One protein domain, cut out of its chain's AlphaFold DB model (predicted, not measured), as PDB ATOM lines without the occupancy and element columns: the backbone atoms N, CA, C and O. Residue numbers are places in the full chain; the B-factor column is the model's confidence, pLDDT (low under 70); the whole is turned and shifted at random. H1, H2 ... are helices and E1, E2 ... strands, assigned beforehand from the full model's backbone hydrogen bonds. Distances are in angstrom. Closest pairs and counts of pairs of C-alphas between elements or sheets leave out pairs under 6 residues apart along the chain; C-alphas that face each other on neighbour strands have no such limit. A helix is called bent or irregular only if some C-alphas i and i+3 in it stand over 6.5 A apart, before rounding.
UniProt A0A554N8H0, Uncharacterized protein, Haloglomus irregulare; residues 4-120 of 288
ATOM      1  N   GLN A   4     109.495 150.947 153.900       67.44
ATOM      2  CA  GLN A   4     109.182 150.720 152.480       67.44
ATOM      3  C   GLN A   4     107.939 151.487 152.004       67.44
ATOM      4  O   GLN A   4     108.023 152.214 151.025       67.44
ATOM      5  N   GLN A   5     106.838 151.447 152.761       69.81
ATOM      6  CA  GLN A   5     105.585 152.130 152.395       69.81
ATOM      7  C   GLN A   5     105.708 153.662 152.335       69.81
ATOM      8  O   GLN A   5     104.881 154.335 151.726       69.81
ATOM      9  N   TYR A   6     106.706 154.243 153.007       78.31
ATOM     10  CA  TYR A   6     107.004 155.668 152.867       78.31
ATOM     11  C   TYR A   6     107.864 155.941 151.635       78.31
ATOM     12  O   TYR A   6     107.629 156.941 150.966       78.31
ATOM     13  N   LEU A   7     108.810 155.055 151.324       80.75
ATOM     14  CA  LEU A   7     109.700 155.174 150.168       80.75
ATOM     15  C   LEU A   7     108.967 154.970 148.840       80.75
ATOM     16  O   LEU A   7     109.269 155.677 147.891       80.75
ATOM     17  N   GLU A   8     107.940 154.119 148.799       82.25
ATOM     18  CA  GLU A   8     107.028 153.985 147.646       82.25
ATOM     19  C   GLU A   8     106.427 155.334 147.218       82.25
ATOM     20  O   GLU A   8     106.108 155.544 146.055       82.25
ATOM     21  N   ARG A   9     106.302 156.300 148.141       81.75
ATOM     22  CA  ARG A   9     105.783 157.642 147.829       81.75
ATOM     23  C   ARG A   9     106.759 158.491 147.019       81.75
ATOM     24  O   ARG A   9     106.363 159.575 146.586       81.75
ATOM     25  N   LEU A  10     108.010 158.055 146.870       83.75
ATOM     26  CA  LEU A  10     108.970 158.678 145.968       83.75
ATOM     27  C   LEU A  10     108.613 158.376 144.515       83.75
ATOM     28  O   LEU A  10     108.718 159.260 143.680       83.75
ATOM     29  N   PHE A  11     108.105 157.180 144.228       86.62
ATOM     30  CA  PHE A  11     107.689 156.807 142.884       86.62
ATOM     31  C   PHE A  11     106.578 157.725 142.363       86.62
ATOM     32  O   PHE A  11     105.606 158.018 143.075       86.62
ATOM     33  N   THR A  12     106.714 158.218 141.137       84.94
ATOM     34  CA  THR A  12     105.620 158.888 140.431       84.94
ATOM     35  C   THR A  12     104.825 157.843 139.658       84.94
ATOM     36  O   THR A  12     105.360 157.133 138.824       84.94
ATOM     37  N   TRP A  13     103.538 157.733 139.974       82.88
ATOM     38  CA  TRP A  13     102.628 156.805 139.302       82.88
ATOM     39  C   TRP A  13     102.454 157.174 137.831       82.88
ATOM     40  O   TRP A  13     102.377 158.368 137.538       82.88
ATOM     41  N   GLU A  14     102.326 156.165 136.964       79.50
ATOM     42  CA  GLU A  14     102.247 156.323 135.505       79.50
ATOM     43  C   GLU A  14     103.488 157.024 134.924       79.50
ATOM     44  O   GLU A  14     103.383 157.792 133.969       79.50
ATOM     45  N   SER A  15     104.660 156.818 135.537       84.69
ATOM     46  CA  SER A  15     105.936 157.333 135.009       84.69
ATOM     47  C   SER A  15     106.784 156.257 134.347       84.69
ATOM     48  O   SER A  15     107.788 156.586 133.724       84.69
ATOM     49  N   LEU A  16     106.413 154.984 134.512       88.25
ATOM     50  CA  LEU A  16     107.120 153.880 133.893       88.25
ATOM     51  C   LEU A  16     106.931 153.914 132.375       88.25
ATOM     52  O   LEU A  16     105.815 153.795 131.876       88.25
ATOM     53  N   GLU A  17     108.033 154.013 131.642       81.75
ATOM     54  CA  GLU A  17     108.015 154.083 130.185       81.75
ATOM     55  C   GLU A  17     109.192 153.335 129.550       81.75
ATOM     56  O   GLU A  17     110.251 153.129 130.150       81.75
ATOM     57  N   ASN A  18     109.002 152.912 128.301       78.69
ATOM     58  CA  ASN A  18     110.091 152.393 127.484       78.69
ATOM     59  C   ASN A  18     110.691 153.520 126.647       78.69
ATOM     60  O   ASN A  18     109.981 154.168 125.879       78.69
ATOM     61  N   THR A  19     112.010 153.673 126.692       76.44
ATOM     62  CA  THR A  19     112.733 154.663 125.891       76.44
ATOM     63  C   THR A  19     113.832 154.008 125.056       76.44
ATOM     64  O   THR A  19     114.095 152.803 125.119       76.44
ATOM     65  N   ASP A  20     114.505 154.807 124.229       71.81
ATOM     66  CA  ASP A  20     115.695 154.360 123.499       71.81
ATOM     67  C   ASP A  20     116.914 154.129 124.410       71.81
ATOM     68  O   ASP A  20     117.870 153.479 123.984       71.81
ATOM     69  N   ARG A  21     116.891 154.639 125.650       75.69
ATOM     70  CA  ARG A  21     117.965 154.468 126.642       75.69
ATOM     71  C   ARG A  21     117.750 153.257 127.550       75.69
ATOM     72  O   ARG A  21     118.695 152.838 128.211       75.69
ATOM     73  N   GLY A  22     116.541 152.697 127.568       84.75
ATOM     74  CA  GLY A  22     116.179 151.557 128.398       84.75
ATOM     75  C   GLY A  22     114.765 151.687 128.952       84.75
ATOM     76  O   GLY A  22     113.871 152.206 128.287       84.75
ATOM     77  N   VAL A  23     114.563 151.189 130.167       90.88
ATOM     78  CA  VAL A  23     113.305 151.348 130.907       90.88
ATOM     79  C   VAL A  23     113.480 152.494 131.887       90.88
ATOM     80  O   VAL A  23     114.425 152.480 132.676       90.88
ATOM     81  N   GLU A  24     112.589 153.476 131.842       91.44
ATOM     82  CA  GLU A  24     112.699 154.680 132.660       91.44
ATOM     83  C   GLU A  24     111.510 154.841 133.601       91.44
ATOM     84  O   GLU A  24     110.407 154.393 133.300       91.44
ATOM     85  N   PHE A  25     111.747 155.453 134.759       90.25
ATOM     86  CA  PHE A  25     110.692 155.882 135.672       90.25
ATOM     87  C   PHE A  25     111.141 157.073 136.518       90.25
ATOM     88  O   PHE A  25     112.334 157.304 136.733       90.25
ATOM     89  N   GLU A  26     110.170 157.804 137.058       92.06
ATOM     90  CA  GLU A  26     110.413 159.046 137.781       92.06
ATOM     91  C   GLU A  26     110.355 158.838 139.306       92.06
ATOM     92  O   GLU A  26     109.396 158.292 139.871       92.06
ATOM     93  N   LEU A  27     111.370 159.355 139.999       91.44
ATOM     94  CA  LEU A  27     111.376 159.515 141.449       91.44
ATOM     95  C   LEU A  27     111.232 160.986 141.817       91.44
ATOM     96  O   LEU A  27     112.041 161.818 141.425       91.44
ATOM     97  N   LYS A  28     110.259 161.302 142.668       87.75
ATOM     98  CA  LYS A  28     110.049 162.635 143.223       87.75
ATOM     99  C   LYS A  28     110.158 162.632 144.733       87.75
ATOM    100  O   LYS A  28     109.400 161.936 145.417       87.75
ATOM    101  N   ASN A  29     111.014 163.477 145.292       85.62
ATOM    102  CA  ASN A  29     111.099 163.591 146.734       85.62
ATOM    103  C   ASN A  29     109.831 164.239 147.311       85.62
ATOM    104  O   ASN A  29     109.580 165.434 147.175       85.62
ATOM    105  N   ARG A  30     109.004 163.438 147.985       84.31
ATOM    106  CA  ARG A  30     107.782 163.882 148.687       84.31
ATOM    107  C   ARG A  30     107.887 163.722 150.204       84.31
ATOM    108  O   ARG A  30     106.868 163.781 150.899       84.31
ATOM    109  N   LEU A  31     109.086 163.431 150.698       80.44
ATOM    110  CA  LEU A  31     109.335 163.090 152.088       80.44
ATOM    111  C   LEU A  31     110.032 164.255 152.788       80.44
ATOM    112  O   LEU A  31     109.362 165.140 153.318       80.44
ATOM    113  N   VAL A  32     111.358 164.235 152.806       78.75
ATOM    114  CA  VAL A  32     112.225 165.197 153.485       78.75
ATOM    115  C   VAL A  32     113.476 165.391 152.646       78.75
ATOM    116  O   VAL A  32     113.864 164.469 151.931       78.75
ATOM    117  N   GLU A  33     114.094 166.563 152.751       81.06
ATOM    118  CA  GLU A  33     115.407 166.839 152.156       81.06
ATOM    119  C   GLU A  33     116.407 165.751 152.562       81.06
ATOM    120  O   GLU A  33     116.446 165.329 153.727       81.06
ATOM    121  N   ALA A  34     117.157 165.259 151.581       82.81
ATOM    122  CA  ALA A  34     118.089 164.163 151.755       82.81
ATOM    123  C   ALA A  34     119.266 164.291 150.786       82.81
ATOM    124  O   ALA A  34     119.146 164.880 149.716       82.81
ATOM    125  N   GLU A  35     120.385 163.676 151.153       86.94
ATOM    126  CA  GLU A  35     121.543 163.516 150.281       86.94
ATOM    127  C   GLU A  35     121.595 162.064 149.787       86.94
ATOM    128  O   GLU A  35     121.630 161.113 150.580       86.94
ATOM    129  N   LEU A  36     121.556 161.894 148.465       88.56
ATOM    130  CA  LEU A  36     121.688 160.610 147.792       88.56
ATOM    131  C   LEU A  36     123.173 160.315 147.575       88.56
ATOM    132  O   LEU A  36     123.855 160.960 146.785       88.56
ATOM    133  N   HIS A  37     123.669 159.298 148.270       89.50
ATOM    134  CA  HIS A  37     125.047 158.820 148.168       89.50
ATOM    135  C   HIS A  37     125.231 157.772 147.064       89.50
ATOM    136  O   HIS A  37     126.312 157.205 146.957       89.50
ATOM    137  N   GLY A  38     124.183 157.464 146.299       87.31
ATOM    138  CA  GLY A  38     124.221 156.549 145.159       87.31
ATOM    139  C   GLY A  38     123.072 155.553 145.123       87.31
ATOM    140  O   GLY A  38     122.239 155.480 146.028       87.31
ATOM    141  N   VAL A  39     123.031 154.771 144.047       92.81
ATOM    142  CA  VAL A  39     122.038 153.707 143.848       92.81
ATOM    143  C   VAL A  39     122.740 152.358 143.969       92.81
ATOM    144  O   VAL A  39     123.722 152.080 143.293       92.81
ATOM    145  N   ALA A  40     122.234 151.503 144.853       91.19
ATOM    146  CA  ALA A  40     122.758 150.165 145.116       91.19
ATOM    147  C   ALA A  40     122.204 149.092 144.154       91.19
ATOM    148  O   ALA A  40     122.603 147.925 144.230       91.19
ATOM    149  N   GLY A  41     121.238 149.448 143.308       93.56
ATOM    150  CA  GLY A  41     120.650 148.595 142.273       93.56
ATOM    151  C   GLY A  41     119.154 148.845 142.086       93.56
ATOM    152  O   GLY A  41     118.531 149.565 142.866       93.56
ATOM    153  N   GLY A  42     118.582 148.215 141.069       94.94
ATOM    154  CA  GLY A  42     117.160 148.261 140.741       94.94
ATOM    155  C   GLY A  42     116.570 146.861 140.634       94.94
ATOM    156  O   GLY A  42     117.293 145.867 140.718       94.94
ATOM    157  N   SER A  43     115.259 146.774 140.449       94.88
ATOM    158  CA  SER A  43     114.581 145.532 140.086       94.88
ATOM    159  C   SER A  43     113.479 145.792 139.062       94.88
ATOM    160  O   SER A  43     112.844 146.846 139.064       94.88
ATOM    161  N   LEU A  44     113.282 144.822 138.171       95.00
ATOM    162  CA  LEU A  44     112.279 144.837 137.114       95.00
ATOM    163  C   LEU A  44     111.654 143.443 136.993       95.00
ATOM    164  O   LEU A  44     112.355 142.473 136.702       95.00
ATOM    165  N   ASP A  45     110.359 143.311 137.279       93.12
ATOM    166  CA  ASP A  45     109.617 142.040 137.329       93.12
ATOM    167  C   ASP A  45     110.325 140.947 138.158       93.12
ATOM    168  O   ASP A  45     110.366 139.765 137.802       93.12
ATOM    169  N   GLY A  46     110.936 141.356 139.274       88.56
ATOM    170  CA  GLY A  46     111.712 140.479 140.158       88.56
ATOM    171  C   GLY A  46     113.102 140.091 139.633       88.56
ATOM    172  O   GLY A  46     113.764 139.249 140.242       88.56
ATOM    173  N   THR A  47     113.553 140.684 138.525       92.50
ATOM    174  CA  THR A  47     114.930 140.576 138.021       92.50
ATOM    175  C   THR A  47     115.755 141.747 138.546       92.50
ATOM    176  O   THR A  47     115.385 142.896 138.334       92.50
ATOM    177  N   ASP A  48     116.874 141.470 139.218       94.56
ATOM    178  CA  ASP A  48     117.790 142.513 139.693       94.56
ATOM    179  C   ASP A  48     118.514 143.205 138.524       94.56
ATOM    180  O   ASP A  48     119.043 142.545 137.624       94.56
ATOM    181  N   VAL A  49     118.597 144.533 138.598       95.00
ATOM    182  CA  VAL A  49     119.411 145.400 137.737       95.00
ATOM    183  C   VAL A  49     120.594 145.911 138.562       95.00
ATOM    184  O   VAL A  49     120.415 146.467 139.650       95.00
ATOM    185  N   ASP A  50     121.814 145.682 138.077       95.12
ATOM    186  CA  ASP A  50     123.039 146.117 138.758       95.12
ATOM    187  C   ASP A  50     123.165 147.646 138.735       95.12
ATOM    188  O   ASP A  50     122.751 148.280 137.772       95.12
ATOM    189  N   ALA A  51     123.768 148.242 139.766       92.69
ATOM    190  CA  ALA A  51     123.976 149.688 139.833       92.69
ATOM    191  C   ALA A  51     124.750 150.245 138.625       92.69
ATOM    192  O   ALA A  51     124.485 151.362 138.199       92.69
ATOM    193  N   ALA A  52     125.667 149.468 138.039       93.44
ATOM    194  CA  ALA A  52     126.409 149.871 136.843       93.44
ATOM    195  C   ALA A  52     125.551 149.924 135.563       93.44
ATOM    196  O   ALA A  52     126.022 150.407 134.539       93.44
ATOM    197  N   ALA A  53     124.326 149.396 135.606       94.19
ATOM    198  CA  ALA A  53     123.338 149.445 134.530       94.19
ATOM    199  C   ALA A  53     122.238 150.484 134.819       94.19
ATOM    200  O   ALA A  53     121.139 150.388 134.276       94.19
ATOM    201  N   ILE A  54     122.502 151.441 135.715       95.62
ATOM    202  CA  ILE A  54     121.552 152.483 136.104       95.62
ATOM    203  C   ILE A  54     122.180 153.851 135.867       95.62
ATOM    204  O   ILE A  54     123.273 154.147 136.348       95.62
ATOM    205  N   THR A  55     121.448 154.710 135.172       94.81
ATOM    206  CA  THR A  55     121.791 156.119 134.983       94.81
ATOM    207  C   THR A  55     120.714 156.975 135.637       94.81
ATOM    208  O   THR A  55     119.529 156.648 135.593       94.81
ATOM    209  N   LEU A  56     121.127 158.067 136.268       92.31
ATOM    210  CA  LEU A  56     120.243 159.080 136.825       92.31
ATOM    211  C   LEU A  56     120.254 160.313 135.927       92.31
ATOM    212  O   LEU A  56     121.323 160.787 135.546       92.31
ATOM    213  N   GLU A  57     119.077 160.849 135.623       89.25
ATOM    214  CA  GLU A  57     118.931 162.186 135.048       89.25
ATOM    215  C   GLU A  57     118.474 163.145 136.143       89.25
ATOM    216  O   GLU A  57     117.405 162.977 136.739       89.25
ATOM    217  N   LEU A  58     119.315 164.131 136.434       86.94
ATOM    218  CA  LEU A  58     119.047 165.161 137.430       86.94
ATOM    219  C   LEU A  58     118.076 166.223 136.880       86.94
ATOM    220  O   LEU A  58     117.923 166.338 135.662       86.94
ATOM    221  N   PRO A  59     117.459 167.058 137.742       75.56
ATOM    222  CA  PRO A  59     116.519 168.097 137.308       75.56
ATOM    223  C   PRO A  59     117.062 169.076 136.256       75.56
ATOM    224  O   PRO A  59     116.288 169.710 135.543       75.56
ATOM    225  N   ASP A  60     118.383 169.247 136.181       78.50
ATOM    226  CA  ASP A  60     119.057 170.128 135.224       78.50
ATOM    227  C   ASP A  60     119.402 169.438 133.887       78.50
ATOM    228  O   ASP A  60     120.042 170.048 133.026       78.50
ATOM    229  N   GLY A  61     118.969 168.186 133.706       79.00
ATOM    230  CA  GLY A  61     119.245 167.350 132.536       79.00
ATOM    231  C   GLY A  61     120.623 166.684 132.561       79.00
ATOM    232  O   GLY A  61     121.023 166.056 131.577       79.00
ATOM    233  N   THR A  62     121.383 166.821 133.651       83.75
ATOM    234  CA  THR A  62     122.667 166.131 133.798       83.75
ATOM    235  C   THR A  62     122.432 164.633 133.930       83.75
ATOM    236  O   THR A  62     121.734 164.181 134.835       83.75
ATOM    237  N   LEU A  63     123.065 163.861 133.046       87.00
ATOM    238  CA  LEU A  63     123.128 162.408 133.145       87.00
ATOM    239  C   LEU A  63     124.338 161.997 133.977       87.00
ATOM    240  O   LEU A  63     125.455 162.456 133.724       87.00
ATOM    241  N   MET A  64     124.110 161.115 134.942       87.38
ATOM    242  CA  MET A  64     125.120 160.633 135.872       87.38
ATOM    243  C   MET A  64     124.983 159.126 136.062       87.38
ATOM    244  O   MET A  64     123.872 158.620 136.228       87.38
ATOM    245  N   ASP A  65     126.100 158.400 136.072       91.31
ATOM    246  CA  ASP A  65     126.064 156.988 136.432       91.31
ATOM    247  C   ASP A  65     125.672 156.852 137.909       91.31
ATOM    248  O   ASP A  65     126.174 157.563 138.782       91.31
ATOM    249  N   ALA A  66     124.792 155.900 138.216       88.56
ATOM    250  CA  ALA A  66     124.316 155.644 139.579       88.56
ATOM    251  C   ALA A  66     125.442 155.403 140.605       88.56
ATOM    252  O   ALA A  66     125.231 155.556 141.813       88.56
ATOM    253  N   THR A  67     126.611 154.984 140.119       88.62
ATOM    254  CA  THR A  67     127.809 154.670 140.901       88.62
ATOM    255  C   THR A  67     128.736 155.859 141.135       88.62
ATOM    256  O   THR A  67     129.683 155.720 141.908       88.62
ATOM    257  N   ASP A  68     128.510 156.989 140.463       88.81
ATOM    258  CA  ASP A  68     129.363 158.174 140.600       88.81
ATOM    259  C   ASP A  68     129.045 158.965 141.875       88.81
ATOM    260  O   ASP A  68     129.918 159.637 142.426       88.81
ATOM    261  N   ALA A  69     127.812 158.862 142.375       88.38
ATOM    262  CA  ALA A  69     127.426 159.475 143.638       88.38
ATOM    263  C   ALA A  69     128.063 158.734 144.818       88.38
ATOM    264  O   ALA A  69     128.215 157.509 144.808       88.38
ATOM    265  N   SER A  70     128.451 159.484 145.849       89.25
ATOM    266  CA  SER A  70     129.084 158.923 147.044       89.25
ATOM    267  C   SER A  70     128.866 159.804 148.273       89.25
ATOM    268  O   SER A  70     128.350 160.908 148.181       89.25
ATOM    269  N   ALA A  71     129.315 159.350 149.445       87.06
ATOM    270  CA  ALA A  71     129.316 160.190 150.647       87.06
ATOM    271  C   ALA A  71     130.303 161.377 150.572       87.06
ATOM    272  O   ALA A  71     130.226 162.285 151.395       87.06
ATOM    273  N   GLU A  72     131.277 161.345 149.653       89.06
ATOM    274  CA  GLU A  72     132.229 162.448 149.447       89.06
ATOM    275  C   GLU A  72     131.735 163.453 148.395       89.06
ATOM    276  O   GLU A  72     132.149 164.612 148.428       89.06
ATOM    277  N   ASP A  73     130.854 163.006 147.497       88.88
ATOM    278  CA  ASP A  73     130.227 163.798 146.437       88.88
ATOM    279  C   ASP A  73     128.760 163.349 146.276       88.88
ATOM    280  O   ASP A  73     128.447 162.515 145.418       88.88
ATOM    281  N   PRO A  74     127.874 163.773 147.198       90.69
ATOM    282  CA  PRO A  74     126.484 163.346 147.197       90.69
ATOM    283  C   PRO A  74     125.649 164.145 146.197       90.69
ATOM    284  O   PRO A  74     125.909 165.319 145.937       90.69
ATOM    285  N   ILE A  75     124.582 163.525 145.697       89.38
ATOM    286  CA  ILE A  75     123.554 164.208 144.912       89.38
ATOM    287  C   ILE A  75     122.532 164.806 145.894       89.38
ATOM    288  O   ILE A  75     121.918 164.048 146.656       89.38
ATOM    289  N   PRO A  76     122.315 166.134 145.902       88.62
ATOM    290  CA  PRO A  76     121.200 166.728 146.628       88.62
ATOM    291  C   PRO A  76     119.879 166.177 146.088       88.62
ATOM    292  O   PRO A  76     119.687 166.108 144.877       88.62
ATOM    293  N   PHE A  77     118.990 165.754 146.981       85.69
ATOM    294  CA  PHE A  77     117.631 165.364 146.630       85.69
ATOM    295  C   PHE A  77     116.674 166.123 147.542       85.69
ATOM    296  O   PHE A  77     116.148 165.597 148.529       85.69
ATOM    297  N   ASP A  78     116.503 167.405 147.246       87.81
ATOM    298  CA  ASP A  78     115.691 168.333 148.020       87.81
ATOM    299  C   ASP A  78     114.198 168.014 147.886       87.81
ATOM    300  O   ASP A  78     113.739 167.272 147.013       87.81
ATOM    301  N   LEU A  79     113.388 168.566 148.790       83.50
ATOM    302  CA  LEU A  79     111.948 168.348 148.750       83.50
ATOM    303  C   LEU A  79     111.354 168.853 147.422       83.50
ATOM    304  O   LEU A  79     111.552 169.997 147.029       83.50
ATOM    305  N   ALA A  80     110.517 168.017 146.808       82.25
ATOM    306  CA  ALA A  80     109.870 168.207 145.512       82.25
ATOM    307  C   ALA A  80     110.784 168.123 144.282       82.25
ATOM    308  O   ALA A  80     110.254 168.254 143.174       82.25
ATOM    309  N   GLU A  81     112.078 167.843 144.452       86.31
ATOM    310  CA  GLU A  81     112.953 167.512 143.330       86.31
ATOM    311  C   GLU A  81     112.584 166.174 142.703       86.31
ATOM    312  O   GLU A  81     112.018 165.286 143.350       86.31
ATOM    313  N   THR A  82     112.910 166.067 141.421       87.44
ATOM    314  CA  THR A  82     112.612 164.924 140.575       87.44
ATOM    315  C   THR A  82     113.905 164.405 139.958       87.44
ATOM    316  O   THR A  82     114.708 165.189 139.468       87.44
ATOM    317  N   VAL A  83     114.082 163.090 139.950       90.94
ATOM    318  CA  VAL A  83     115.177 162.404 139.264       90.94
ATOM    319  C   VAL A  83     114.572 161.325 138.379       90.94
ATOM    320  O   VAL A  83     113.748 160.536 138.852       90.94
ATOM    321  N   GLN A  84     114.993 161.276 137.118       92.44
ATOM    322  CA  GLN A  84     114.667 160.154 136.243       92.44
ATOM    323  C   GLN A  84     115.654 159.023 136.513       92.44
ATOM    324  O   GLN A  84     116.867 159.241 136.550       92.44
ATOM    325  N   VAL A  85     115.143 157.811 136.685       94.62
ATOM    326  CA  VAL A  85     115.956 156.602 136.771       94.62
ATOM    327  C   VAL A  85     115.859 155.880 135.442       94.62
ATOM    328  O   VAL A  85     114.769 155.519 135.015       94.62
ATOM    329  N   VAL A  86     117.005 155.647 134.811       93.62
ATOM    330  CA  VAL A  86     117.125 154.917 133.550       93.62
ATOM    331  C   VAL A  86     117.798 153.585 133.834       93.62
ATOM    332  O   VAL A  86     118.938 153.544 134.298       93.62
ATOM    333  N   LEU A  87     117.092 152.491 133.570       95.06
ATOM    334  CA  LEU A  87     117.608 151.134 133.676       95.06
ATOM    335  C   LEU A  87     118.020 150.647 132.284       95.06
ATOM    336  O   LEU A  87     117.170 150.556 131.396       95.06
ATOM    337  N   ASP A  88     119.283 150.254 132.108       92.62
ATOM    338  CA  ASP A  88     119.725 149.490 130.933       92.62
ATOM    339  C   ASP A  88     119.172 148.060 131.038       92.62
ATOM    340  O   ASP A  88     119.808 147.118 131.525       92.62
ATOM    341  N   ALA A  89     117.903 147.934 130.663       88.50
ATOM    342  CA  ALA A  89     117.117 146.721 130.733       88.50
ATOM    343  C   ALA A  89     116.333 146.522 129.427       88.50
ATOM    344  O   ALA A  89     116.021 147.487 128.724       88.50
ATOM    345  N   PRO A  90     115.985 145.266 129.085       83.62
ATOM    346  CA  PRO A  90     115.096 145.002 127.965       83.62
ATOM    347  C   PRO A  90     113.758 145.719 128.140       83.62
ATOM    348  O   PRO A  90     113.230 145.799 129.248       83.62
ATOM    349  N   ARG A  91     113.192 146.165 127.019       80.88
ATOM    350  CA  ARG A  91     111.893 146.835 126.985       80.88
ATOM    351  C   ARG A  91     110.795 145.975 127.610       80.88
ATOM    352  O   ARG A  91     110.723 144.760 127.400       80.88
ATOM    353  N   LEU A  92     109.917 146.638 128.345       84.88
ATOM    354  CA  LEU A  92     108.741 146.054 128.960       84.88
ATOM    355  C   LEU A  92     107.612 145.882 127.949       84.88
ATOM    356  O   LEU A  92     107.456 146.661 127.008       84.88
ATOM    357  N   ARG A  93     106.791 144.855 128.165       81.38
ATOM    358  CA  ARG A  93     105.576 144.651 127.373       81.38
ATOM    359  C   ARG A  93     104.464 145.549 127.899       81.38
ATOM    360  O   ARG A  93     104.581 146.177 128.933       81.38
ATOM    361  N   ARG A  94     103.343 145.578 127.190       80.31
ATOM    362  CA  ARG A  94     102.123 146.172 127.731       80.31
ATOM    363  C   ARG A  94     101.654 145.399 128.967       80.31
ATOM    364  O   ARG A  94     101.517 144.172 128.903       80.31
ATOM    365  N   GLY A  95     101.274 146.126 130.013       82.31
ATOM    366  CA  GLY A  95     100.664 145.581 131.222       82.31
ATOM    367  C   GLY A  95     101.335 146.074 132.497       82.31
ATOM    368  O   GLY A  95     102.169 146.970 132.463       82.31
ATOM    369  N   THR A  96     100.938 145.474 133.614       90.56
ATOM    370  CA  THR A  96     101.482 145.788 134.936       90.56
ATOM    371  C   THR A  96     102.855 145.164 135.115       90.56
ATOM    372  O   THR A  96     103.015 143.956 134.910       90.56
ATOM    373  N   HIS A  97     103.804 145.981 135.550       93.75
ATOM    374  CA  HIS A  97     105.186 145.614 135.814       93.75
ATOM    375  C   HIS A  97     105.587 146.031 137.223       93.75
ATOM    376  O   HIS A  97     105.208 147.100 137.698       93.75
ATOM    377  N   THR A  98     106.371 145.185 137.889       95.00
ATOM    378  CA  THR A  98     106.902 145.504 139.219       95.00
ATOM    379  C   THR A  98     108.276 146.140 139.059       95.00
ATOM    380  O   THR A  98     109.199 145.503 138.550       95.00
ATOM    381  N   VAL A  99     108.427 147.373 139.523       95.31
ATOM    382  CA  VAL A  99     109.678 148.137 139.485       95.31
ATOM    383  C   VAL A  99     110.183 148.418 140.889       95.31
ATOM    384  O   VAL A  99     109.407 148.641 141.820       95.31
ATOM    385  N   GLY A 100     111.499 148.429 141.055       93.56
ATOM    386  CA  GLY A 100     112.125 148.709 142.334       93.56
ATOM    387  C   GLY A 100     113.463 149.410 142.207       93.56
ATOM    388  O   GLY A 100     114.162 149.318 141.198       93.56
ATOM    389  N   VAL A 101     113.834 150.106 143.278       93.94
ATOM    390  CA  VAL A 101     115.119 150.798 143.391       93.94
ATOM    391  C   VAL A 101     115.637 150.716 144.821       93.94
ATOM    392  O   VAL A 101     114.881 150.804 145.794       93.94
ATOM    393  N   ARG A 102     116.950 150.531 144.953       94.19
ATOM    394  CA  ARG A 102     117.690 150.541 146.214       94.19
ATOM    395  C   ARG A 102     118.698 151.681 146.173       94.19
ATOM    396  O   ARG A 102     119.549 151.712 145.298       94.19
ATOM    397  N   MET A 103     118.615 152.594 147.128       90.94
ATOM    398  CA  MET A 103     119.400 153.823 147.217       90.94
ATOM    399  C   MET A 103     120.165 153.880 148.537       90.94
ATOM    400  O   MET A 103     119.695 153.380 149.558       90.94
ATOM    401  N   GLU A 104     121.326 154.521 148.521       89.69
ATOM    402  CA  GLU A 104     122.101 154.867 149.708       89.69
ATOM    403  C   GLU A 104     121.795 156.315 150.088       89.69
ATOM    404  O   GLU A 104     122.121 157.233 149.342       89.69
ATOM    405  N   ILE A 105     121.160 156.533 151.240       86.62
ATOM    406  CA  ILE A 105     120.771 157.876 151.695       86.62
ATOM    407  C   ILE A 105     121.515 158.230 152.983       86.62
ATOM    408  O   ILE A 105     121.601 157.403 153.904       86.62
ATOM    409  N   GLU A 106     122.013 159.466 153.089       81.31
ATOM    410  CA  GLU A 106     122.692 159.946 154.296       81.31
ATOM    411  C   GLU A 106     121.824 159.738 155.549       81.31
ATOM    412  O   GLU A 106     120.657 160.114 155.603       81.31
ATOM    413  N   GLY A 107     122.379 159.105 156.585       78.62
ATOM    414  CA  GLY A 107     121.685 158.893 157.861       78.62
ATOM    415  C   GLY A 107     120.645 157.765 157.869       78.62
ATOM    416  O   GLY A 107     120.230 157.350 158.954       78.62
ATOM    417  N   TRP A 108     120.280 157.213 156.707       78.94
ATOM    418  CA  TRP A 108     119.341 156.088 156.579       78.94
ATOM    419  C   TRP A 108     120.009 154.802 156.067       78.94
ATOM    420  O   TRP A 108     119.507 153.712 156.348       78.94
ATOM    421  N   GLY A 109     121.161 154.916 155.396       83.44
ATOM    422  CA  GLY A 109     121.869 153.793 154.775       83.44
ATOM    423  C   GLY A 109     121.124 153.259 153.551       83.44
ATOM    424  O   GLY A 109     120.363 153.993 152.920       83.44
ATOM    425  N   THR A 110     121.311 151.973 153.243       88.69
ATOM    426  CA  THR A 110     120.633 151.319 152.122       88.69
ATOM    427  C   THR A 110     119.136 151.195 152.385       88.69
ATOM    428  O   THR A 110     118.690 150.436 153.253       88.69
ATOM    429  N   VAL A 111     118.344 151.899 151.589       87.69
ATOM    430  CA  VAL A 111     116.884 151.871 151.620       87.69
ATOM    431  C   VAL A 111     116.342 151.574 150.229       87.69
ATOM    432  O   VAL A 111     116.994 151.841 149.230       87.69
ATOM    433  N   GLY A 112     115.151 151.002 150.130       88.00
ATOM    434  CA  GLY A 112     114.558 150.716 148.828       88.00
ATOM    435  C   GLY A 112     113.101 150.320 148.929       88.00
ATOM    436  O   GLY A 112     112.601 150.044 150.026       88.00
ATOM    437  N   PHE A 113     112.441 150.299 147.782       89.00
ATOM    438  CA  PHE A 113     111.051 149.895 147.634       89.00
ATOM    439  C   PHE A 113     110.854 149.129 146.326       89.00
ATOM    440  O   PHE A 113     111.707 149.174 145.440       89.00
ATOM    441  N   GLU A 114     109.714 148.451 146.235       92.25
ATOM    442  CA  GLU A 114     109.183 147.870 145.005       92.25
ATOM    443  C   GLU A 114     107.718 148.299 144.893       92.25
ATOM    444  O   GLU A 114     107.015 148.357 145.905       92.25
ATOM    445  N   THR A 115     107.271 148.639 143.691       91.56
ATOM    446  CA  THR A 115     105.895 149.045 143.394       91.56
ATOM    447  C   THR A 115     105.494 148.544 142.017       91.56
ATOM    448  O   THR A 115     106.349 148.256 141.185       91.56
ATOM    449  N   ASP A 116     104.193 148.463 141.781       90.88
ATOM    450  CA  ASP A 116     103.652 148.151 140.468       90.88
ATOM    451  C   ASP A 116     103.312 149.449 139.728       90.88
ATOM    452  O   ASP A 116     102.782 150.384 140.339       90.88
ATOM    453  N   ASP A 117     103.596 149.485 138.430       87.19
ATOM    454  CA  ASP A 117     103.121 150.507 137.495       87.19
ATOM    455  C   ASP A 117     102.744 149.850 136.159       87.19
ATOM    456  O   ASP A 117     103.121 148.706 135.888       87.19
ATOM    457  N   ASP A 118     101.966 150.547 135.337       83.12
ATOM    458  CA  ASP A 118     101.446 150.005 134.081       83.12
ATOM    459  C   ASP A 118     102.161 150.617 132.871       83.12
ATOM    460  O   ASP A 118     102.175 151.829 132.705       83.12
ATOM    461  N   ILE A 119     102.645 149.770 131.957       77.62
ATOM    462  CA  ILE A 119     102.968 150.188 130.587       77.62
ATOM    463  C   ILE A 119     101.677 150.164 129.768       77.62
ATOM    464  O   ILE A 119     101.103 149.092 129.502       77.62
ATOM    465  N   THR A 120     101.220 151.340 129.350       70.69
ATOM    466  CA  THR A 120     100.043 151.522 128.496       70.69
ATOM    467  C   THR A 120     100.434 151.707 127.030       70.69
ATOM    468  O   THR A 120     101.606 151.756 126.681       70.69
TER     469      THR A 120
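Overview. This is residues 4 to 120 of the 288 residues of an uncharacterized protein of Haloglomus irregulare (UniProt A0A554N8H0). Two strand sheets lie partly face to face as a sandwich with crossed strands: a larger, strongly twisted sheet of E2, E3, E6, E8 and E9, and a smaller one of E1, E7, E4 and E5. One short helix, H1, packs on E9 of the larger sheet and reaches the end of E1 in the smaller one. The printed part has 117 residues, with named elements in the order H1 E1 E2 E3 E4 E5 E6 E7 E8 E9; the class is mostly strand. The larger sheet is branched at E2, the smaller runs E1 - E7 - E4 - E5, and the neighbour strands are antiparallel in both. The whole is compact, with a radius of gyration of the C-alphas of 13.0 A and spans of 39 by 26 by 25 A.

Arrangement. In the larger sheet E2, residues 34 to 44, has three neighbours. E3, residues 47 to 49, and E6, residues 75 to 77, lie on one side of it, and E8, residues 95 to 105, on the other side. The pairing is staggered: E2 pairs with E6 over residues 34 to 36, with E8 over 36 to 44 and with E3 over 42 to 44, and it bends by 80 degrees at residue 37. N 36 and O 75 are 2.8 A apart, N 43 and O 100 are 2.9 A apart, and N 42 and O 49 are 2.9 A apart, within hydrogen-bond range. E8 forms a hairpin with E9, residues 109 to 119, antiparallel at 162 degrees, with N 99 and O 115 at 2.8 A; E9 bends by 52 degrees at residue 116. E3, E6 and E9 are edge strands. The smaller sheet has E1, residues 23 to 28, and E5, residues 63 to 65, as edge strands, and E7, residues 82 to 87, and E4, residues 54 to 57, as inner strands. N 25 and O 85 of E1 and E7 are 3.0 A apart, N 55 and O 86 of E4 and E7 2.9 A, and N 56 and O 64 of the hairpin E4 and E5 2.8 A. In the sandwich, two sheets face to face, the facing parts are 9.1 A apart centre to centre, and the strands of the one stand at 64 degrees to those of the other. The closest C-alphas of E2 and E4 are those of Gly 41 and Ile 54, 7.3 A apart. E1 and E8 are near each other, while E1 and E9 are apart. H1, residues 4 to 10, is on the larger sheet at a height over the sheet of 5.1 A, only just over E9 with 3 of its C-alphas, and stands up from the sheet; its closest C-alphas to E9 are those of Gln 4 and Phe 113, 5.3 A. H1 only grazes the smaller sheet, with residues 7 to 10. In H1, 1 of 3 O i to N i+4 pairs and 3 of 4 O i to N i+3 pairs are within range.

Along the chain. E8 measures 31.2 A from first to last C-alpha, E9 30.9 A, E2 24.9 A, E1 17.0 A and E7 16.2 A. H1 begins at C-alpha 4 (109.182, 150.720, 152.480), E2 at C-alpha 34 (118.089, 164.163, 151.755), and E9 ends at C-alpha 119 (102.968, 150.188, 130.587).

Size, cuts and confidence. The two C-alphas farthest apart are those of Glu 72 and Arg 94, 40.5 A. The printed part has no cut. The link from H1 to E1, residues 11 to 22, is long; within it residues 17 to 18 pair antiparallel with residues 23 to 24 of E1. The links E5 to E6 and E7 to E8 are short, and the others are tight. The mean pLDDT of the printed part is 87.0, and residues 4 to 5 are under 70.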